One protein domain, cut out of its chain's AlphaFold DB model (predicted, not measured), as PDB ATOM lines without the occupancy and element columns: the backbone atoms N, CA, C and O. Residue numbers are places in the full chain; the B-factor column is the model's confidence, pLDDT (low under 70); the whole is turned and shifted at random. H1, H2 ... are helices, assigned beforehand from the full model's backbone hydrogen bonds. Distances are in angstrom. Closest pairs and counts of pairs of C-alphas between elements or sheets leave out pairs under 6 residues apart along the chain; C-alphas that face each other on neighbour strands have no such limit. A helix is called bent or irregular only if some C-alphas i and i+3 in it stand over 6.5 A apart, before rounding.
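Overview. This is residues 7 to 135 of the 499 residues of an uncharacterized protein of Legionellaceae bacterium (UniProt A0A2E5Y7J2). Five helices form a body round the short H4, which is its core: H2, H3 and H6 pack on H4, while H1 and H5 lie near it. H1, with a kink, and H2 make one end of the longest axis, and H7 folds back from H6 at the other end, where residues 126 to 135 stick out as an arm. The printed part has 129 residues with seven named helices, H1 to H7 in order along the chain, and no named strand, and its class is all helix. It is compact, with a radius of gyration of the C-alphas of 14.8 A, and it spans 46 by 30 by 28 A, only just elongated.

Arrangement. H5, residues 83 to 100, touches H3, residues 46 to 59, but only just, with 3 pairs of C-alphas within 8 A. The closest C-alphas are those of Ile 50 and Phe 92, 7.1 A apart, and the two helices run the same way at a shallow tilt of 10 degrees. H4, residues 65 to 74, forms a helical hairpin with H3, in which they touch and run opposite ways at a shallow tilt of 15 degrees, and the closest C-alphas, of Ala 53 and Ile 68, are 6.5 A apart. H2, residues 27 to 41, forms a helical hairpin with H3 too, touching it with residues 36 to 41 alone; Ile 40 and Lys 49 have the closest C-alphas, 5.3 A apart, and the tilt of 34 degrees is only just shallow. H2 only just touches H4, with 3 pairs of C-alphas within 8 A, the closest being Leu 37 and Tyr 71 at 7.0 A, at a steep tilt of 44 degrees. H2, H3, H4 and H5 make a bundle that is up and down, each helix running against the one before it. H4 and H5 are near each other, their closest C-alphas 8.2 A apart, and H2 and H5 are apart. H1, residues 7 to 24, touches H2 with residues 9 to 10 alone, opposite ways at a steep tilt of 47 degrees; the closest C-alphas are those of Ala 9 and Leu 34, 6.9 A apart. H6, residues 105 to 114, touches H4 at a shallow tilt of 32 degrees, only just short of steep, and the C-alphas of Trp 70 and Ser 111 are the closest, 6.5 A apart. H7, residues 118 to 133, forms a helical hairpin with H6 at a shallow tilt of 25 degrees, with the C-alphas of Cys 112 and Leu 121 the closest at 6.6 A. Every O i to N i+4 pair is within hydrogen-bond range in H2, H3, H4, H5, H6 and H7; in H1 it is 9 of 14.

Along the chain. H5 is 25.7 A long from first to last C-alpha, and C-alpha 83 is at (-16.370, 30.179, -25.208). H3 is 19.7 A long, H2 20.6 A, H4 14.3 A and H6 14.4 A. H1, 21.5 A long, begins with C-alpha 7 at (0.575, 6.816, -38.495); it has a kink of 85 degrees near residue 18 and is irregular, with C-alphas 20 and 23 9.3 A apart. H7 is 22.2 A long and ends with C-alpha 133 at (-21.604, 48.133, -39.721).

Size, cuts and confidence. The C-alphas of Glu 7 and Gly 135 are the two farthest apart, 48.8 A. Residues 126 to 135, of which 126 to 133 belong to H7, stand free, and the body without them spans 37 by 30 by 26 A. The printed part has no cut and no long link; the link from H4 to H5 is short, and the other five are tight. The mean pLDDT of the printed part is 73.7, and 51 residues are under 70, among them residues 16 to 24, 100 to 116 and 127 to 135.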
ATOM      1  N   GLU A   7       1.499   7.408 -37.526       71.00
ATOM      2  CA  GLU A   7       0.575   6.816 -38.495       71.00
ATOM      3  C   GLU A   7      -0.751   7.582 -38.560       71.00
ATOM      4  O   GLU A   7      -1.205   7.883 -39.658       71.00
ATOM      5  N   GLN A   8      -1.336   7.972 -37.422       71.25
ATOM      6  CA  GLN A   8      -2.579   8.756 -37.395       71.25
ATOM      7  C   GLN A   8      -2.403  10.142 -38.028       71.25
ATOM      8  O   GLN A   8      -3.264  10.582 -38.788       71.25
ATOM      9  N   ALA A   9      -1.271  10.809 -37.764       64.12
ATOM     10  CA  ALA A   9      -0.948  12.103 -38.372       64.12
ATOM     11  C   ALA A   9      -0.837  11.978 -39.892       64.12
ATOM     12  O   ALA A   9      -1.351  12.814 -40.632       64.12
ATOM     13  N   LYS A  10      -0.201  10.895 -40.353       70.62
ATOM     14  CA  LYS A  10      -0.063  10.586 -41.771       70.62
ATOM     15  C   LYS A  10      -1.414  10.285 -42.423       70.62
ATOM     16  O   LYS A  10      -1.670  10.806 -43.498       70.62
ATOM     17  N   THR A  11      -2.287   9.508 -41.782       72.62
ATOM     18  CA  THR A  11      -3.622   9.192 -42.317       72.62
ATOM     19  C   THR A  11      -4.496  10.435 -42.458       72.62
ATOM     20  O   THR A  11      -5.100  10.621 -43.509       72.62
ATOM     21  N   ILE A  12      -4.528  11.301 -41.439       65.75
ATOM     22  CA  ILE A  12      -5.252  12.581 -41.505       65.75
ATOM     23  C   ILE A  12      -4.680  13.449 -42.628       65.75
ATOM     24  O   ILE A  12      -5.420  14.005 -43.430       65.75
ATOM     25  N   PHE A  13      -3.351  13.526 -42.739       65.31
ATOM     26  CA  PHE A  13      -2.739  14.292 -43.814       65.31
ATOM     27  C   PHE A  13      -3.104  13.731 -45.195       65.31
ATOM     28  O   PHE A  13      -3.560  14.481 -46.050       65.31
ATOM     29  N   ASP A  14      -2.925  12.430 -45.426       69.38
ATOM     30  CA  ASP A  14      -3.135  11.806 -46.735       69.38
ATOM     31  C   ASP A  14      -4.601  11.873 -47.193       69.38
ATOM     32  O   ASP A  14      -4.850  12.079 -48.380       69.38
ATOM     33  N   ASN A  15      -5.556  11.750 -46.267       70.25
ATOM     34  CA  ASN A  15      -6.982  11.720 -46.597       70.25
ATOM     35  C   ASN A  15      -7.636  13.106 -46.589       70.25
ATOM     36  O   ASN A  15      -8.471  13.384 -47.448       70.25
ATOM     37  N   ASP A  16      -7.254  13.973 -45.647       62.44
ATOM     38  CA  ASP A  16      -7.996  15.206 -45.370       62.44
ATOM     39  C   ASP A  16      -7.247  16.474 -45.790       62.44
ATOM     40  O   ASP A  16      -7.881  17.505 -45.993       62.44
ATOM     41  N   ILE A  17      -5.917  16.425 -45.933       63.59
ATOM     42  CA  ILE A  17      -5.085  17.606 -46.220       63.59
ATOM     43  C   ILE A  17      -4.492  17.539 -47.634       63.59
ATOM     44  O   ILE A  17      -4.606  18.485 -48.414       63.59
ATOM     45  N   ARG A  18      -3.882  16.410 -47.999       65.25
ATOM     46  CA  ARG A  18      -3.187  16.188 -49.274       65.25
ATOM     47  C   ARG A  18      -4.049  16.469 -50.512       65.25
ATOM     48  O   ARG A  18      -3.506  17.041 -51.457       65.25
ATOM     49  N   PRO A  19      -5.363  16.154 -50.535       65.62
ATOM     50  CA  PRO A  19      -6.221  16.518 -51.662       65.62
ATOM     51  C   PRO A  19      -6.351  18.035 -51.881       65.62
ATOM     52  O   PRO A  19      -6.593  18.459 -53.006       65.62
ATOM     53  N   PHE A  20      -6.161  18.848 -50.836       56.16
ATOM     54  CA  PHE A  20      -6.336  20.305 -50.880       56.16
ATOM     55  C   PHE A  20      -5.049  21.059 -51.211       56.16
ATOM     56  O   PHE A  20      -5.101  22.107 -51.848       56.16
ATOM     57  N   ILE A  21      -3.895  20.526 -50.807       56.41
ATOM     58  CA  ILE A  21      -2.592  21.163 -51.056       56.41
ATOM     59  C   ILE A  21      -2.025  20.767 -52.440       56.41
ATOM     60  O   ILE A  21      -1.096  21.384 -52.954       56.41
ATOM     61  N   GLY A  22      -2.612  19.763 -53.104       55.38
ATOM     62  CA  GLY A  22      -2.155  19.281 -54.410       55.38
ATOM     63  C   GLY A  22      -0.745  18.670 -54.362       55.38
ATOM     64  O   GLY A  22      -0.169  18.454 -53.297       55.38
ATOM     65  N   ARG A  23      -0.141  18.393 -55.530       52.09
ATOM     66  CA  ARG A  23       1.256  17.899 -55.647       52.09
ATOM     67  C   ARG A  23       2.312  18.969 -55.304       52.09
ATOM     68  O   ARG A  23       3.431  18.883 -55.798       52.09
ATOM     69  N   MET A  24       1.953  20.008 -54.551       54.00
ATOM     70  CA  MET A  24       2.834  21.150 -54.326       54.00
ATOM     71  C   MET A  24       3.971  20.853 -53.359       54.00
ATOM     72  O   MET A  24       4.969  21.557 -53.424       54.00
ATOM     73  N   TRP A  25       3.827  19.859 -52.479       73.50
ATOM     74  CA  TRP A  25       4.848  19.572 -51.476       73.50
ATOM     75  C   TRP A  25       5.651  18.340 -51.836       73.50
ATOM     76  O   TRP A  25       5.091  17.281 -52.145       73.50
ATOM     77  N   ASP A  26       6.968  18.479 -51.757       81.38
ATOM     78  CA  ASP A  26       7.860  17.335 -51.817       81.38
ATOM     79  C   ASP A  26       7.815  16.521 -50.504       81.38
ATOM     80  O   ASP A  26       7.209  16.906 -49.497       81.38
ATOM     81  N   GLU A  27       8.418  15.327 -50.512       77.94
ATOM     82  CA  GLU A  27       8.450  14.470 -49.318       77.94
ATOM     83  C   GLU A  27       9.181  15.115 -48.129       77.94
ATOM     84  O   GLU A  27       8.935  14.736 -46.978       77.94
ATOM     85  N   GLU A  28      10.079  16.072 -48.373       83.88
ATOM     86  CA  GLU A  28      10.830  16.747 -47.321       83.88
ATOM     87  C   GLU A  28       9.957  17.779 -46.603       83.88
ATOM     88  O   GLU A  28       9.894  17.773 -45.369       83.88
ATOM     89  N   GLU A  29       9.230  18.610 -47.347       81.12
ATOM     90  CA  GLU A  29       8.240  19.553 -46.816       81.12
ATOM     91  C   GLU A  29       7.141  18.822 -46.044       81.12
ATOM     92  O   GLU A  29       6.790  19.214 -44.929       81.12
ATOM     93  N   LEU A  30       6.680  17.684 -46.571       76.12
ATOM     94  CA  LEU A  30       5.734  16.810 -45.884       76.12
ATOM     95  C   LEU A  30       6.287  16.288 -44.551       76.12
ATOM     96  O   LEU A  30       5.593  16.278 -43.530       76.12
ATOM     97  N   ARG A  31       7.547  15.840 -44.538       83.00
ATOM     98  CA  ARG A  31       8.191  15.333 -43.322       83.00
ATOM     99  C   ARG A  31       8.357  16.444 -42.282       83.00
ATOM    100  O   ARG A  31       8.114  16.181 -41.104       83.00
ATOM    101  N   LYS A  32       8.722  17.661 -42.701       85.12
ATOM    102  CA  LYS A  32       8.813  18.842 -41.823       85.12
ATOM    103  C   LYS A  32       7.451  19.194 -41.232       85.12
ATOM    104  O   LYS A  32       7.334  19.354 -40.020       85.12
ATOM    105  N   ALA A  33       6.419  19.233 -42.070       81.69
ATOM    106  CA  ALA A  33       5.046  19.472 -41.653       81.69
ATOM    107  C   ALA A  33       4.584  18.468 -40.588       81.69
ATOM    108  O   ALA A  33       4.120  18.873 -39.527       81.69
ATOM    109  N   LEU A  34       4.778  17.166 -40.818       81.94
ATOM    110  CA  LEU A  34       4.415  16.127 -39.849       81.94
ATOM    111  C   LEU A  34       5.156  16.274 -38.512       81.94
ATOM    112  O   LEU A  34       4.540  16.084 -37.463       81.94
ATOM    113  N   ASP A  35       6.440  16.643 -38.528       88.00
ATOM    114  CA  ASP A  35       7.213  16.878 -37.301       88.00
ATOM    115  C   ASP A  35       6.659  18.069 -36.499       88.00
ATOM    116  O   ASP A  35       6.457  17.975 -35.288       88.00
ATOM    117  N   ILE A  36       6.305  19.162 -37.180       86.81
ATOM    118  CA  ILE A  36       5.654  20.333 -36.573       86.81
ATOM    119  C   ILE A  36       4.315  19.949 -35.947       86.81
ATOM    120  O   ILE A  36       4.055  20.293 -34.792       86.81
ATOM    121  N   LEU A  37       3.478  19.202 -36.673       85.25
ATOM    122  CA  LEU A  37       2.188  18.745 -36.156       85.25
ATOM    123  C   LEU A  37       2.363  17.858 -34.921       85.25
ATOM    124  O   LEU A  37       1.622  18.010 -33.951       85.25
ATOM    125  N   GLN A  38       3.371  16.985 -34.915       87.50
ATOM    126  CA  GLN A  38       3.688  16.129 -33.774       87.50
ATOM    127  C   GLN A  38       4.184  16.936 -32.562       87.50
ATOM    128  O   GLN A  38       3.808  16.652 -31.425       87.50
ATOM    129  N   GLN A  39       4.969  17.993 -32.784       90.88
ATOM    130  CA  GLN A  39       5.394  18.893 -31.710       90.88
ATOM    131  C   GLN A  39       4.221  19.670 -31.095       90.88
ATOM    132  O   GLN A  39       4.194  19.868 -29.880       90.88
ATOM    133  N   ILE A  40       3.250  20.106 -31.904       88.69
ATOM    134  CA  ILE A  40       2.049  20.791 -31.402       88.69
ATOM    135  C   ILE A  40       1.101  19.777 -30.734       88.69
ATOM    136  O   ILE A  40       0.471  20.093 -29.726       88.69
ATOM    137  N   SER A  41       1.005  18.540 -31.237       86.19
ATOM    138  CA  SER A  41       0.140  17.491 -30.669       86.19
ATOM    139  C   SER A  41       0.534  17.051 -29.268       86.19
ATOM    140  O   SER A  41      -0.348  16.736 -28.468       86.19
ATOM    141  N   ALA A  42       1.828  17.094 -28.956       89.56
ATOM    142  CA  ALA A  42       2.358  16.743 -27.646       89.56
ATOM    143  C   ALA A  42       1.936  17.714 -26.527       89.56
ATOM    144  O   ALA A  42       2.081  17.384 -25.351       89.56
ATOM    145  N   ILE A  43       1.423  18.901 -26.863       91.88
ATOM    146  CA  ILE A  43       1.032  19.905 -25.874       91.88
ATOM    147  C   ILE A  43      -0.429  19.717 -25.473       91.88
ATOM    148  O   ILE A  43      -1.323  19.706 -26.316       91.88
ATOM    149  N   GLU A  44      -0.684  19.600 -24.171       88.19
ATOM    150  CA  GLU A  44      -2.028  19.318 -23.654       88.19
ATOM    151  C   GLU A  44      -2.962  20.532 -23.701       88.19
ATOM    152  O   GLU A  44      -4.152  20.385 -23.984       88.19
ATOM    153  N   THR A  45      -2.437  21.732 -23.442       88.81
ATOM    154  CA  THR A  45      -3.239  22.957 -23.347       88.81
ATOM    155  C   THR A  45      -3.304  23.700 -24.676       88.81
ATOM    156  O   THR A  45      -2.347  23.748 -25.445       88.81
ATOM    157  N   ILE A  46      -4.439  24.343 -24.937       84.69
ATOM    158  CA  ILE A  46      -4.670  25.136 -26.155       84.69
ATOM    159  C   ILE A  46      -3.705  26.318 -26.220       84.69
ATOM    160  O   ILE A  46      -3.121  26.572 -27.267       84.69
ATOM    161  N   ASP A  47      -3.496  27.001 -25.093       86.12
ATOM    162  CA  ASP A  47      -2.547  28.114 -25.002       86.12
ATOM    163  C   ASP A  47      -1.134  27.665 -25.350       86.12
ATOM    164  O   ASP A  47      -0.433  28.334 -26.108       86.12
ATOM    165  N   GLY A  48      -0.727  26.500 -24.841       90.69
ATOM    166  CA  GLY A  48       0.565  25.924 -25.166       90.69
ATOM    167  C   GLY A  48       0.661  25.543 -26.645       90.69
ATOM    168  O   GLY A  48       1.672  25.845 -27.276       90.69
ATOM    169  N   LYS A  49      -0.395  24.958 -27.230       89.69
ATOM    170  CA  LYS A  49      -0.455  24.649 -28.670       89.69
ATOM    171  C   LYS A  49      -0.333  25.907 -29.530       89.69
ATOM    172  O   LYS A  49       0.473  25.923 -30.454       89.69
ATOM    173  N   ILE A  50      -1.085  26.963 -29.209       87.62
ATOM    174  CA  ILE A  50      -1.036  28.258 -29.906       87.62
ATOM    175  C   ILE A  50       0.354  28.885 -29.764       87.62
ATOM    176  O   ILE A  50       0.920  29.352 -30.748       87.62
ATOM    177  N   THR A  51       0.930  28.877 -28.562       91.75
ATOM    178  CA  THR A  51       2.259  29.451 -28.301       91.75
ATOM    179  C   THR A  51       3.329  28.709 -29.095       91.75
ATOM    180  O   THR A  51       4.093  29.322 -29.831       91.75
ATOM    181  N   LYS A  52       3.315  27.375 -29.054       92.38
ATOM    182  CA  LYS A  52       4.245  26.544 -29.819       92.38
ATOM    183  C   LYS A  52       4.076  26.710 -31.324       92.38
ATOM    184  O   LYS A  52       5.072  26.735 -32.036       92.38
ATOM    185  N   ALA A  53       2.842  26.836 -31.807       88.56
ATOM    186  CA  ALA A  53       2.555  27.132 -33.204       88.56
ATOM    187  C   ALA A  53       3.168  28.473 -33.636       88.56
ATOM    188  O   ALA A  53       3.835  28.523 -34.669       88.56
ATOM    189  N   LYS A  54       3.015  29.531 -32.824       88.81
ATOM    190  CA  LYS A  54       3.663  30.834 -33.056       88.81
ATOM    191  C   LYS A  54       5.184  30.707 -33.077       88.81
ATOM    192  O   LYS A  54       5.818  31.228 -33.988       88.81
ATOM    193  N   ASP A  55       5.763  29.992 -32.116       91.75
ATOM    194  CA  ASP A  55       7.214  29.814 -32.010       91.75
ATOM    195  C   ASP A  55       7.793  29.042 -33.198       91.75
ATOM    196  O   ASP A  55       8.804  29.448 -33.769       91.75
ATOM    197  N   LEU A  56       7.150  27.934 -33.587       88.62
ATOM    198  CA  LEU A  56       7.568  27.125 -34.732       88.62
ATOM    199  C   LEU A  56       7.491  27.935 -36.021       88.62
ATOM    200  O   LEU A  56       8.462  27.965 -36.770       88.62
ATOM    201  N   TYR A  57       6.389  28.654 -36.224       86.06
ATOM    202  CA  TYR A  57       6.212  29.527 -37.376       86.06
ATOM    203  C   TYR A  57       7.239  30.672 -37.421       86.06
ATOM    204  O   TYR A  57       7.831  30.947 -38.460       86.06
ATOM    205  N   ASN A  58       7.515  31.318 -36.286       87.81
ATOM    206  CA  ASN A  58       8.528  32.374 -36.210       87.81
ATOM    207  C   ASN A  58       9.944  31.846 -36.481       87.81
ATOM    208  O   ASN A  58      10.787  32.585 -36.990       87.81
ATOM    209  N   LYS A  59      10.209  30.581 -36.134       90.38
ATOM    210  CA  LYS A  59      11.491  29.917 -36.374       90.38
ATOM    211  C   LYS A  59      11.683  29.538 -37.843       90.38
ATOM    212  O   LYS A  59      12.814  29.579 -38.321       90.38
ATOM    213  N   ASP A  60      10.611  29.183 -38.541       87.25
ATOM    214  CA  ASP A  60      10.645  28.826 -39.955       87.25
ATOM    215  C   ASP A  60       9.412  29.379 -40.684       87.25
ATOM    216  O   ASP A  60       8.320  28.807 -40.654       87.25
ATOM    217  N   LYS A  61       9.607  30.511 -41.370       82.19
ATOM    218  CA  LYS A  61       8.549  31.192 -42.129       82.19
ATOM    219  C   LYS A  61       8.100  30.425 -43.376       82.19
ATOM    220  O   LYS A  61       7.097  30.809 -43.973       82.19
ATOM    221  N   ASN A  62       8.817  29.370 -43.768       78.19
ATOM    222  CA  ASN A  62       8.401  28.503 -44.867       78.19
ATOM    223  C   ASN A  62       7.371  27.466 -44.416       78.19
ATOM    224  O   ASN A  62       6.819  26.765 -45.260       78.19
ATOM    225  N   ILE A  63       7.086  27.364 -43.111       78.88
ATOM    226  CA  ILE A  63       6.024  26.487 -42.631       78.88
ATOM    227  C   ILE A  63       4.691  26.997 -43.173       78.88
ATOM    228  O   ILE A  63       4.309  28.136 -42.887       78.88
ATOM    229  N   PRO A  64       3.938  26.154 -43.893       76.38
ATOM    230  CA  PRO A  64       2.682  26.575 -44.475       76.38
ATOM    231  C   PRO A  64       1.682  26.909 -43.377       76.38
ATOM    232  O   PRO A  64       1.158  26.054 -42.664       76.38
ATOM    233  N   ALA A  65       1.442  28.205 -43.266       72.88
ATOM    234  CA  ALA A  65       0.461  28.872 -42.438       72.88
ATOM    235  C   ALA A  65      -0.862  28.102 -42.282       72.88
ATOM    236  O   ALA A  65      -1.339  27.855 -41.171       72.88
ATOM    237  N   ALA A  66      -1.409  27.669 -43.420       68.62
ATOM    238  CA  ALA A  66      -2.649  26.915 -43.507       68.62
ATOM    239  C   ALA A  66      -2.589  25.588 -42.738       68.62
ATOM    240  O   ALA A  66      -3.581  25.196 -42.139       68.62
ATOM    241  N   LEU A  67      -1.433  24.922 -42.680       75.88
ATOM    242  CA  LEU A  67      -1.277  23.642 -41.990       75.88
ATOM    243  C   LEU A  67      -1.309  23.799 -40.466       75.88
ATOM    244  O   LEU A  67      -1.969  23.026 -39.773       75.88
ATOM    245  N   ILE A  68      -0.632  24.827 -39.946       77.88
ATOM    246  CA  ILE A  68      -0.688  25.177 -38.520       77.88
ATOM    247  C   ILE A  68      -2.126  25.541 -38.138       77.88
ATOM    248  O   ILE A  68      -2.632  25.090 -37.107       77.88
ATOM    249  N   TRP A  69      -2.789  26.332 -38.984       79.06
ATOM    250  CA  TRP A  69      -4.169  26.749 -38.778       79.06
ATOM    251  C   TRP A  69      -5.135  25.558 -38.778       79.06
ATOM    252  O   TRP A  69      -5.902  25.371 -37.831       79.06
ATOM    253  N   TRP A  70      -5.043  24.707 -39.799       76.31
ATOM    254  CA  TRP A  70      -5.881  23.525 -39.963       76.31
ATOM    255  C   TRP A  70      -5.699  22.545 -38.809       76.31
ATOM    256  O   TRP A  70      -6.679  22.074 -38.242       76.31
ATOM    257  N   TYR A  71      -4.460  22.303 -38.379       80.44
ATOM    258  CA  TYR A  71      -4.197  21.428 -37.243       80.44
ATOM    259  C   TYR A  71      -4.775  21.965 -35.934       80.44
ATOM    260  O   TYR A  71      -5.331  21.199 -35.143       80.44
ATOM    261  N   LEU A  72      -4.671  23.273 -35.688       79.38
ATOM    262  CA  LEU A  72      -5.265  23.879 -34.500       79.38
ATOM    263  C   LEU A  72      -6.792  23.765 -34.519       79.38
ATOM    264  O   LEU A  72      -7.364  23.483 -33.471       79.38
ATOM    265  N   LEU A  73      -7.431  23.886 -35.686       75.75
ATOM    266  CA  LEU A  73      -8.871  23.657 -35.853       75.75
ATOM    267  C   LEU A  73      -9.264  22.168 -35.756       75.75
ATOM    268  O   LEU A  73     -10.292  21.840 -35.173       75.75
ATOM    269  N   ALA A  74      -8.453  21.239 -36.261       72.94
ATOM    270  CA  ALA A  74      -8.715  19.797 -36.172       72.94
ATOM    271  C   ALA A  74      -8.473  19.243 -34.754       72.94
ATOM    272  O   ALA A  74      -9.133  18.309 -34.309       72.94
ATOM    273  N   SER A  75      -7.564  19.867 -33.999       70.94
ATOM    274  CA  SER A  75      -7.316  19.591 -32.575       70.94
ATOM    275  C   SER A  75      -8.457  20.041 -31.660       70.94
ATOM    276  O   SER A  75      -8.421  19.778 -30.453       70.94
ATOM    277  N   ALA A  76      -9.417  20.789 -32.207       64.81
ATOM    278  CA  ALA A  76     -10.347  21.613 -31.464       64.81
ATOM    279  C   ALA A  76     -11.754  21.047 -31.144       64.81
ATOM    280  O   ALA A  76     -12.561  21.835 -30.656       64.81
ATOM    281  N   PRO A  77     -12.114  19.750 -31.275       62.25
ATOM    282  CA  PRO A  77     -13.468  19.300 -30.916       62.25
ATOM    283  C   PRO A  77     -13.899  19.680 -29.485       62.25
ATOM    284  O   PRO A  77     -15.050  20.028 -29.251       62.25
ATOM    285  N   ALA A  78     -12.960  19.686 -28.529       58.03
ATOM    286  CA  ALA A  78     -13.211  20.109 -27.145       58.03
ATOM    287  C   ALA A  78     -13.234  21.643 -26.950       58.03
ATOM    288  O   ALA A  78     -13.794  22.138 -25.979       58.03
ATOM    289  N   ILE A  79     -12.628  22.388 -27.874       59.84
ATOM    290  CA  ILE A  79     -12.426  23.846 -27.843       59.84
ATOM    291  C   ILE A  79     -13.700  24.570 -28.289       59.84
ATOM    292  O   ILE A  79     -14.029  25.618 -27.745       59.84
ATOM    293  N   PHE A  80     -14.454  24.004 -29.235       61.22
ATOM    294  CA  PHE A  80     -15.680  24.631 -29.748       61.22
ATOM    295  C   PHE A  80     -16.844  24.635 -28.749       61.22
ATOM    296  O   PHE A  80     -17.784  25.408 -28.922       61.22
ATOM    297  N   ASN A  81     -16.762  23.831 -27.684       63.03
ATOM    298  CA  ASN A  81     -17.739  23.841 -26.594       63.03
ATOM    299  C   ASN A  81     -17.399  24.855 -25.486       63.03
ATOM    300  O   ASN A  81     -18.247  25.131 -24.639       63.03
ATOM    301  N   ASP A  82     -16.194  25.437 -25.489       76.38
ATOM    302  CA  ASP A  82     -15.754  26.435 -24.512       76.38
ATOM    303  C   ASP A  82     -15.595  27.822 -25.161       76.38
ATOM    304  O   ASP A  82     -14.731  28.054 -26.011       76.38
ATOM    305  N   LYS A  83     -16.408  28.790 -24.715       74.94
ATOM    306  CA  LYS A  83     -16.370  30.179 -25.208       74.94
ATOM    307  C   LYS A  83     -14.992  30.831 -25.049       74.94
ATOM    308  O   LYS A  83     -14.605  31.619 -25.911       74.94
ATOM    309  N   ASN A  84     -14.244  30.510 -23.988       77.94
ATOM    310  CA  ASN A  84     -12.913  31.090 -23.769       77.94
ATOM    311  C   ASN A  84     -11.908  30.600 -24.815       77.94
ATOM    312  O   ASN A  84     -11.091  31.368 -25.326       77.94
ATOM    313  N   SER A  85     -12.001  29.326 -25.171       77.56
ATOM    314  CA  SER A  85     -11.149  28.691 -26.167       77.56
ATOM    315  C   SER A  85     -11.409  29.215 -27.590       77.56
ATOM    316  O   SER A  85     -10.462  29.456 -28.342       77.56
ATOM    317  N   LEU A  86     -12.669  29.513 -27.933       74.62
ATOM    318  CA  LEU A  86     -13.046  30.226 -29.165       74.62
ATOM    319  C   LEU A  86     -12.451  31.641 -29.240       74.62
ATOM    320  O   LEU A  86     -11.952  32.045 -30.292       74.62
ATOM    321  N   GLY A  87     -12.459  32.385 -28.128       80.44
ATOM    322  CA  GLY A  87     -11.836  33.711 -28.047       80.44
ATOM    323  C   GLY A  87     -10.334  33.673 -28.345       80.44
ATOM    324  O   GLY A  87      -9.830  34.492 -29.110       80.44
ATOM    325  N   LYS A  88      -9.631  32.660 -27.833       81.69
ATOM    326  CA  LYS A  88      -8.192  32.459 -28.066       81.69
ATOM    327  C   LYS A  88      -7.868  32.037 -29.493       81.69
ATOM    328  O   LYS A  88      -6.896  32.517 -30.073       81.69
ATOM    329  N   LEU A  89      -8.699  31.179 -30.088       79.31
ATOM    330  CA  LEU A  89      -8.621  30.866 -31.518       79.31
ATOM    331  C   LEU A  89      -8.798  32.130 -32.359       79.31
ATOM    332  O   LEU A  89      -8.030  32.360 -33.287       79.31
ATOM    333  N   ARG A  90      -9.752  32.993 -31.999       79.94
ATOM    334  CA  ARG A  90      -9.967  34.280 -32.670       79.94
ATOM    335  C   ARG A  90      -8.764  35.213 -32.524       79.94
ATOM    336  O   ARG A  90      -8.347  35.813 -33.510       79.94
ATOM    337  N   GLU A  91      -8.170  35.325 -31.339       82.25
ATOM    338  CA  GLU A  91      -6.933  36.096 -31.142       82.25
ATOM    339  C   GLU A  91      -5.776  35.543 -31.975       82.25
ATOM    340  O   GLU A  91      -5.039  36.310 -32.597       82.25
ATOM    341  N   PHE A  92      -5.639  34.216 -32.036       82.00
ATOM    342  CA  PHE A  92      -4.647  33.575 -32.884       82.00
ATOM    343  C   PHE A  92      -4.913  33.872 -34.365       82.00
ATOM    344  O   PHE A  92      -3.976  34.252 -35.054       82.00
ATOM    345  N   HIS A  93      -6.166  33.819 -34.830       80.38
ATOM    346  CA  HIS A  93      -6.557  34.183 -36.200       80.38
ATOM    347  C   HIS A  93      -6.178  35.628 -36.539       80.38
ATOM    348  O   HIS A  93      -5.609  35.901 -37.592       80.38
ATOM    349  N   LEU A  94      -6.485  36.566 -35.638       80.56
ATOM    350  CA  LEU A  94      -6.187  37.985 -35.827       80.56
ATOM    351  C   LEU A  94      -4.680  38.247 -35.858       80.56
ATOM    352  O   LEU A  94      -4.212  38.983 -36.724       80.56
ATOM    353  N   TRP A  95      -3.926  37.626 -34.946       84.75
ATOM    354  CA  TRP A  95      -2.464  37.661 -34.963       84.75
ATOM    355  C   TRP A  95      -1.923  37.097 -36.283       84.75
ATOM    356  O   TRP A  95      -1.100  37.734 -36.933       84.75
ATOM    357  N   PHE A  96      -2.456  35.955 -36.716       77.12
ATOM    358  CA  PHE A  96      -2.035  35.266 -37.927       77.12
ATOM    359  C   PHE A  96      -2.267  36.115 -39.188       77.12
ATOM    360  O   PHE A  96      -1.355  36.308 -39.990       77.12
ATOM    361  N   ASN A  97      -3.460  36.702 -39.333       73.31
ATOM    362  CA  ASN A  97      -3.789  37.587 -40.454       73.31
ATOM    363  C   ASN A  97      -2.941  38.861 -40.469       73.31
ATOM    364  O   ASN A  97      -2.530  39.308 -41.541       73.31
ATOM    365  N   LYS A  98      -2.686  39.449 -39.291       80.44
ATOM    366  CA  LYS A  98      -1.866  40.659 -39.169       80.44
ATOM    367  C   LYS A  98      -0.441  40.415 -39.664       80.44
ATOM    368  O   LYS A  98       0.090  41.244 -40.395       80.44
ATOM    369  N   GLU A  99       0.156  39.294 -39.268       75.50
ATOM    370  CA  GLU A  99       1.539  38.968 -39.618       75.50
ATOM    371  C   GLU A  99       1.687  38.478 -41.062       75.50
ATOM    372  O   GLU A  99       2.731  38.710 -41.670       75.50
ATOM    373  N   TYR A 100       0.672  37.813 -41.628       68.38
ATOM    374  CA  TYR A 100       0.859  37.118 -42.901       68.38
ATOM    375  C   TYR A 100       0.362  37.865 -44.138       68.38
ATOM    376  O   TYR A 100       0.918  37.619 -45.201       68.38
ATOM    377  N   LYS A 101      -0.646  38.750 -44.062       61.66
ATOM    378  CA  LYS A 101      -1.321  39.401 -45.225       61.66
ATOM    379  C   LYS A 101      -1.775  38.463 -46.377       61.66
ATOM    380  O   LYS A 101      -2.453  38.929 -47.282       61.66
ATOM    381  N   ALA A 102      -1.426  37.177 -46.339       53.59
ATOM    382  CA  ALA A 102      -1.479  36.212 -47.433       53.59
ATOM    383  C   ALA A 102      -2.272  34.949 -47.071       53.59
ATOM    384  O   ALA A 102      -2.433  34.072 -47.912       53.59
ATOM    385  N   LEU A 103      -2.779  34.842 -45.833       59.16
ATOM    386  CA  LEU A 103      -3.807  33.853 -45.539       59.16
ATOM    387  C   LEU A 103      -5.106  34.451 -46.064       59.16
ATOM    388  O   LEU A 103      -5.683  35.355 -45.451       59.16
ATOM    389  N   HIS A 104      -5.499  34.009 -47.248       63.12
ATOM    390  CA  HIS A 104      -6.741  34.434 -47.855       63.12
ATOM    391  C   HIS A 104      -7.883  34.044 -46.902       63.12
ATOM    392  O   HIS A 104      -7.907  32.941 -46.345       63.12
ATOM    393  N   ARG A 105      -8.807  34.979 -46.623       64.12
ATOM    394  CA  ARG A 105      -9.967  34.726 -45.735       64.12
ATOM    395  C   ARG A 105     -10.742  33.497 -46.218       64.12
ATOM    396  O   ARG A 105     -11.275  32.724 -45.425       64.12
ATOM    397  N   GLU A 106     -10.706  33.325 -47.526       60.38
ATOM    398  CA  GLU A 106     -11.094  32.189 -48.328       60.38
ATOM    399  C   GLU A 106     -10.627  30.828 -47.779       60.38
ATOM    400  O   GLU A 106     -11.445  29.918 -47.619       60.38
ATOM    401  N   ASP A 107      -9.346  30.687 -47.430       64.19
ATOM    402  CA  ASP A 107      -8.752  29.425 -46.964       64.19
ATOM    403  C   ASP A 107      -9.233  29.053 -45.559       64.19
ATOM    404  O   ASP A 107      -9.393  27.878 -45.213       64.19
ATOM    405  N   VAL A 108      -9.509  30.068 -44.738       67.00
ATOM    406  CA  VAL A 108     -10.047  29.881 -43.389       67.00
ATOM    407  C   VAL A 108     -11.504  29.456 -43.449       67.00
ATOM    408  O   VAL A 108     -11.878  28.518 -42.745       67.00
ATOM    409  N   ILE A 109     -12.310  30.091 -44.303       63.47
ATOM    410  CA  ILE A 109     -13.706  29.697 -44.534       63.47
ATOM    411  C   ILE A 109     -13.756  28.258 -45.053       63.47
ATOM    412  O   ILE A 109     -14.480  27.438 -44.490       63.47
ATOM    413  N   LEU A 110     -12.928  27.922 -46.051       63.06
ATOM    414  CA  LEU A 110     -12.850  26.572 -46.608       63.06
ATOM    415  C   LEU A 110     -12.464  25.541 -45.542       63.06
ATOM    416  O   LEU A 110     -13.136  24.522 -45.402       63.06
ATOM    417  N   SER A 111     -11.436  25.829 -44.739       66.44
ATOM    418  CA  SER A 111     -11.007  24.952 -43.642       66.44
ATOM    419  C   SER A 111     -12.120  24.743 -42.615       66.44
ATOM    420  O   SER A 111     -12.327  23.629 -42.144       66.44
ATOM    421  N   CYS A 112     -12.876  25.793 -42.291       67.31
ATOM    422  CA  CYS A 112     -14.004  25.684 -41.371       67.31
ATOM    423  C   CYS A 112     -15.151  24.851 -41.958       67.31
ATOM    424  O   CYS A 112     -15.735  24.053 -41.228       67.31
ATOM    425  N   CYS A 113     -15.437  24.979 -43.258       61.06
ATOM    426  CA  CYS A 113     -16.418  24.139 -43.948       61.06
ATOM    427  C   CYS A 113     -15.975  22.669 -43.969       61.06
ATOM    428  O   CYS A 113     -16.771  21.782 -43.670       61.06
ATOM    429  N   VAL A 114     -14.703  22.390 -44.266       64.56
ATOM    430  CA  VAL A 114     -14.159  21.019 -44.270       64.56
ATOM    431  C   VAL A 114     -14.253  20.381 -42.882       64.56
ATOM    432  O   VAL A 114     -14.578  19.204 -42.768       64.56
ATOM    433  N   LEU A 115     -14.019  21.167 -41.830       67.62
ATOM    434  CA  LEU A 115     -14.006  20.700 -40.445       67.62
ATOM    435  C   LEU A 115     -15.382  20.743 -39.752       67.62
ATOM    436  O   LEU A 115     -15.469  20.398 -38.575       67.62
ATOM    437  N   GLY A 116     -16.449  21.162 -40.443       67.50
ATOM    438  CA  GLY A 116     -17.806  21.228 -39.879       67.50
ATOM    439  C   GLY A 116     -17.970  22.263 -38.760       67.50
ATOM    440  O   GLY A 116     -18.690  22.041 -37.788       67.50
ATOM    441  N   LEU A 117     -17.271  23.395 -38.858       72.69
ATOM    442  CA  LEU A 117     -17.218  24.428 -37.820       72.69
ATOM    443  C   LEU A 117     -18.282  25.512 -38.004       72.69
ATOM    444  O   LEU A 117     -17.987  26.709 -37.950       72.69
ATOM    445  N   ASP A 118     -19.535  25.100 -38.181       70.19
ATOM    446  CA  ASP A 118     -20.647  25.989 -38.543       70.19
ATOM    447  C   ASP A 118     -20.845  27.143 -37.556       70.19
ATOM    448  O   ASP A 118     -21.108  28.276 -37.953       70.19
ATOM    449  N   ASN A 119     -20.685  26.888 -36.254       67.69
ATOM    450  CA  ASN A 119     -20.835  27.920 -35.224       67.69
ATOM    451  C   ASN A 119     -19.725  28.976 -35.292       67.69
ATOM    452  O   ASN A 119     -19.981  30.161 -35.079       67.69
ATOM    453  N   TYR A 120     -18.498  28.561 -35.614       69.81
ATOM    454  CA  TYR A 120     -17.379  29.483 -35.783       69.81
ATOM    455  C   TYR A 120     -17.519  30.283 -37.082       69.81
ATOM    456  O   TYR A 120     -17.339  31.497 -37.067       69.81
ATOM    457  N   LEU A 121     -17.948  29.636 -38.173       68.81
ATOM    458  CA  LEU A 121     -18.307  30.299 -39.432       68.81
ATOM    459  C   LEU A 121     -19.403  31.347 -39.234       68.81
ATOM    460  O   LEU A 121     -19.235  32.490 -39.653       68.81
ATOM    461  N   LYS A 122     -20.483  31.003 -38.524       68.88
ATOM    462  CA  LYS A 122     -21.542  31.954 -38.154       68.88
ATOM    463  C   LYS A 122     -20.975  33.149 -37.397       68.88
ATOM    464  O   LYS A 122     -21.313  34.282 -37.725       68.88
ATOM    465  N   GLN A 123     -20.092  32.920 -36.426       70.44
ATOM    466  CA  GLN A 123     -19.482  34.010 -35.665       70.44
ATOM    467  C   GLN A 123     -18.561  34.880 -36.530       70.44
ATOM    468  O   GLN A 123     -18.602  36.099 -36.399       70.44
ATOM    469  N   ILE A 124     -17.775  34.292 -37.439       71.38
ATOM    470  CA  ILE A 124     -16.966  35.046 -38.407       71.38
ATOM    471  C   ILE A 124     -17.869  35.922 -39.281       71.38
ATOM    472  O   ILE A 124     -17.592  37.107 -39.445       71.38
ATOM    473  N   ILE A 125     -18.970  35.374 -39.798       67.19
ATOM    474  CA  ILE A 125     -19.936  36.117 -40.617       67.19
ATOM    475  C   ILE A 125     -20.564  37.263 -39.809       67.19
ATOM    476  O   ILE A 125     -20.658  38.383 -40.305       67.19
ATOM    477  N   VAL A 126     -20.948  37.022 -38.551       72.06
ATOM    478  CA  VAL A 126     -21.477  38.055 -37.641       72.06
ATOM    479  C   VAL A 126     -20.437  39.142 -37.357       72.06
ATOM    480  O   VAL A 126     -20.770  40.325 -37.380       72.06
ATOM    481  N   ASP A 127     -19.180  38.771 -37.131       66.81
ATOM    482  CA  ASP A 127     -18.083  39.711 -36.891       66.81
ATOM    483  C   ASP A 127     -17.785  40.567 -38.130       66.81
ATOM    484  O   ASP A 127     -17.552  41.769 -37.998       66.81
ATOM    485  N   ILE A 128     -17.823  39.970 -39.327       63.94
ATOM    486  CA  ILE A 128     -17.710  40.692 -40.601       63.94
ATOM    487  C   ILE A 128     -18.867  41.689 -40.713       63.94
ATOM    488  O   ILE A 128     -18.619  42.885 -40.861       63.94
ATOM    489  N   LYS A 129     -20.114  41.237 -40.512       61.47
ATOM    490  CA  LYS A 129     -21.309  42.100 -40.486       61.47
ATOM    491  C   LYS A 129     -21.148  43.256 -39.484       61.47
ATOM    492  O   LYS A 129     -21.480  44.395 -39.802       61.47
ATOM    493  N   SER A 130     -20.606  42.996 -38.290       67.19
ATOM    494  CA  SER A 130     -20.402  44.009 -37.245       67.19
ATOM    495  C   SER A 130     -19.313  45.025 -37.588       67.19
ATOM    496  O   SER A 130     -19.498  46.207 -37.314       67.19
ATOM    497  N   LYS A 131     -18.173  44.597 -38.145       62.59
ATOM    498  CA  LYS A 131     -17.073  45.506 -38.508       62.59
ATOM    499  C   LYS A 131     -17.454  46.413 -39.671       62.59
ATOM    500  O   LYS A 131     -17.181  47.606 -39.609       62.59
ATOM    501  N   VAL A 132     -18.157  45.872 -40.667       51.84
ATOM    502  CA  VAL A 132     -18.664  46.673 -41.787       51.84
ATOM    503  C   VAL A 132     -19.764  47.635 -41.314       51.84
ATOM    504  O   VAL A 132     -19.798  48.788 -41.733       51.84
ATOM    505  N   ARG A 133     -20.615  47.235 -40.355       52.12
ATOM    506  CA  ARG A 133     -21.604  48.133 -39.721       52.12
ATOM    507  C   ARG A 133     -20.963  49.295 -38.951       52.12
ATOM    508  O   ARG A 133     -21.581  50.345 -38.829       52.12
ATOM    509  N   GLN A 134     -19.751  49.122 -38.428       64.06
ATOM    510  CA  GLN A 134     -19.042  50.159 -37.671       64.06
ATOM    511  C   GLN A 134     -18.316  51.184 -38.556       64.06
ATOM    512  O   GLN A 134     -17.725  52.109 -38.010       64.06
ATOM    513  N   GLY A 135     -18.351  51.049 -39.889       42.75
ATOM    514  CA  GLY A 135     -17.697  52.000 -40.794       42.75
ATOM    515  C   GLY A 135     -16.177  52.082 -40.609       42.75
ATOM    516  O   GLY A 135     -15.578  53.095 -40.952       42.75
TER     517      GLY A 135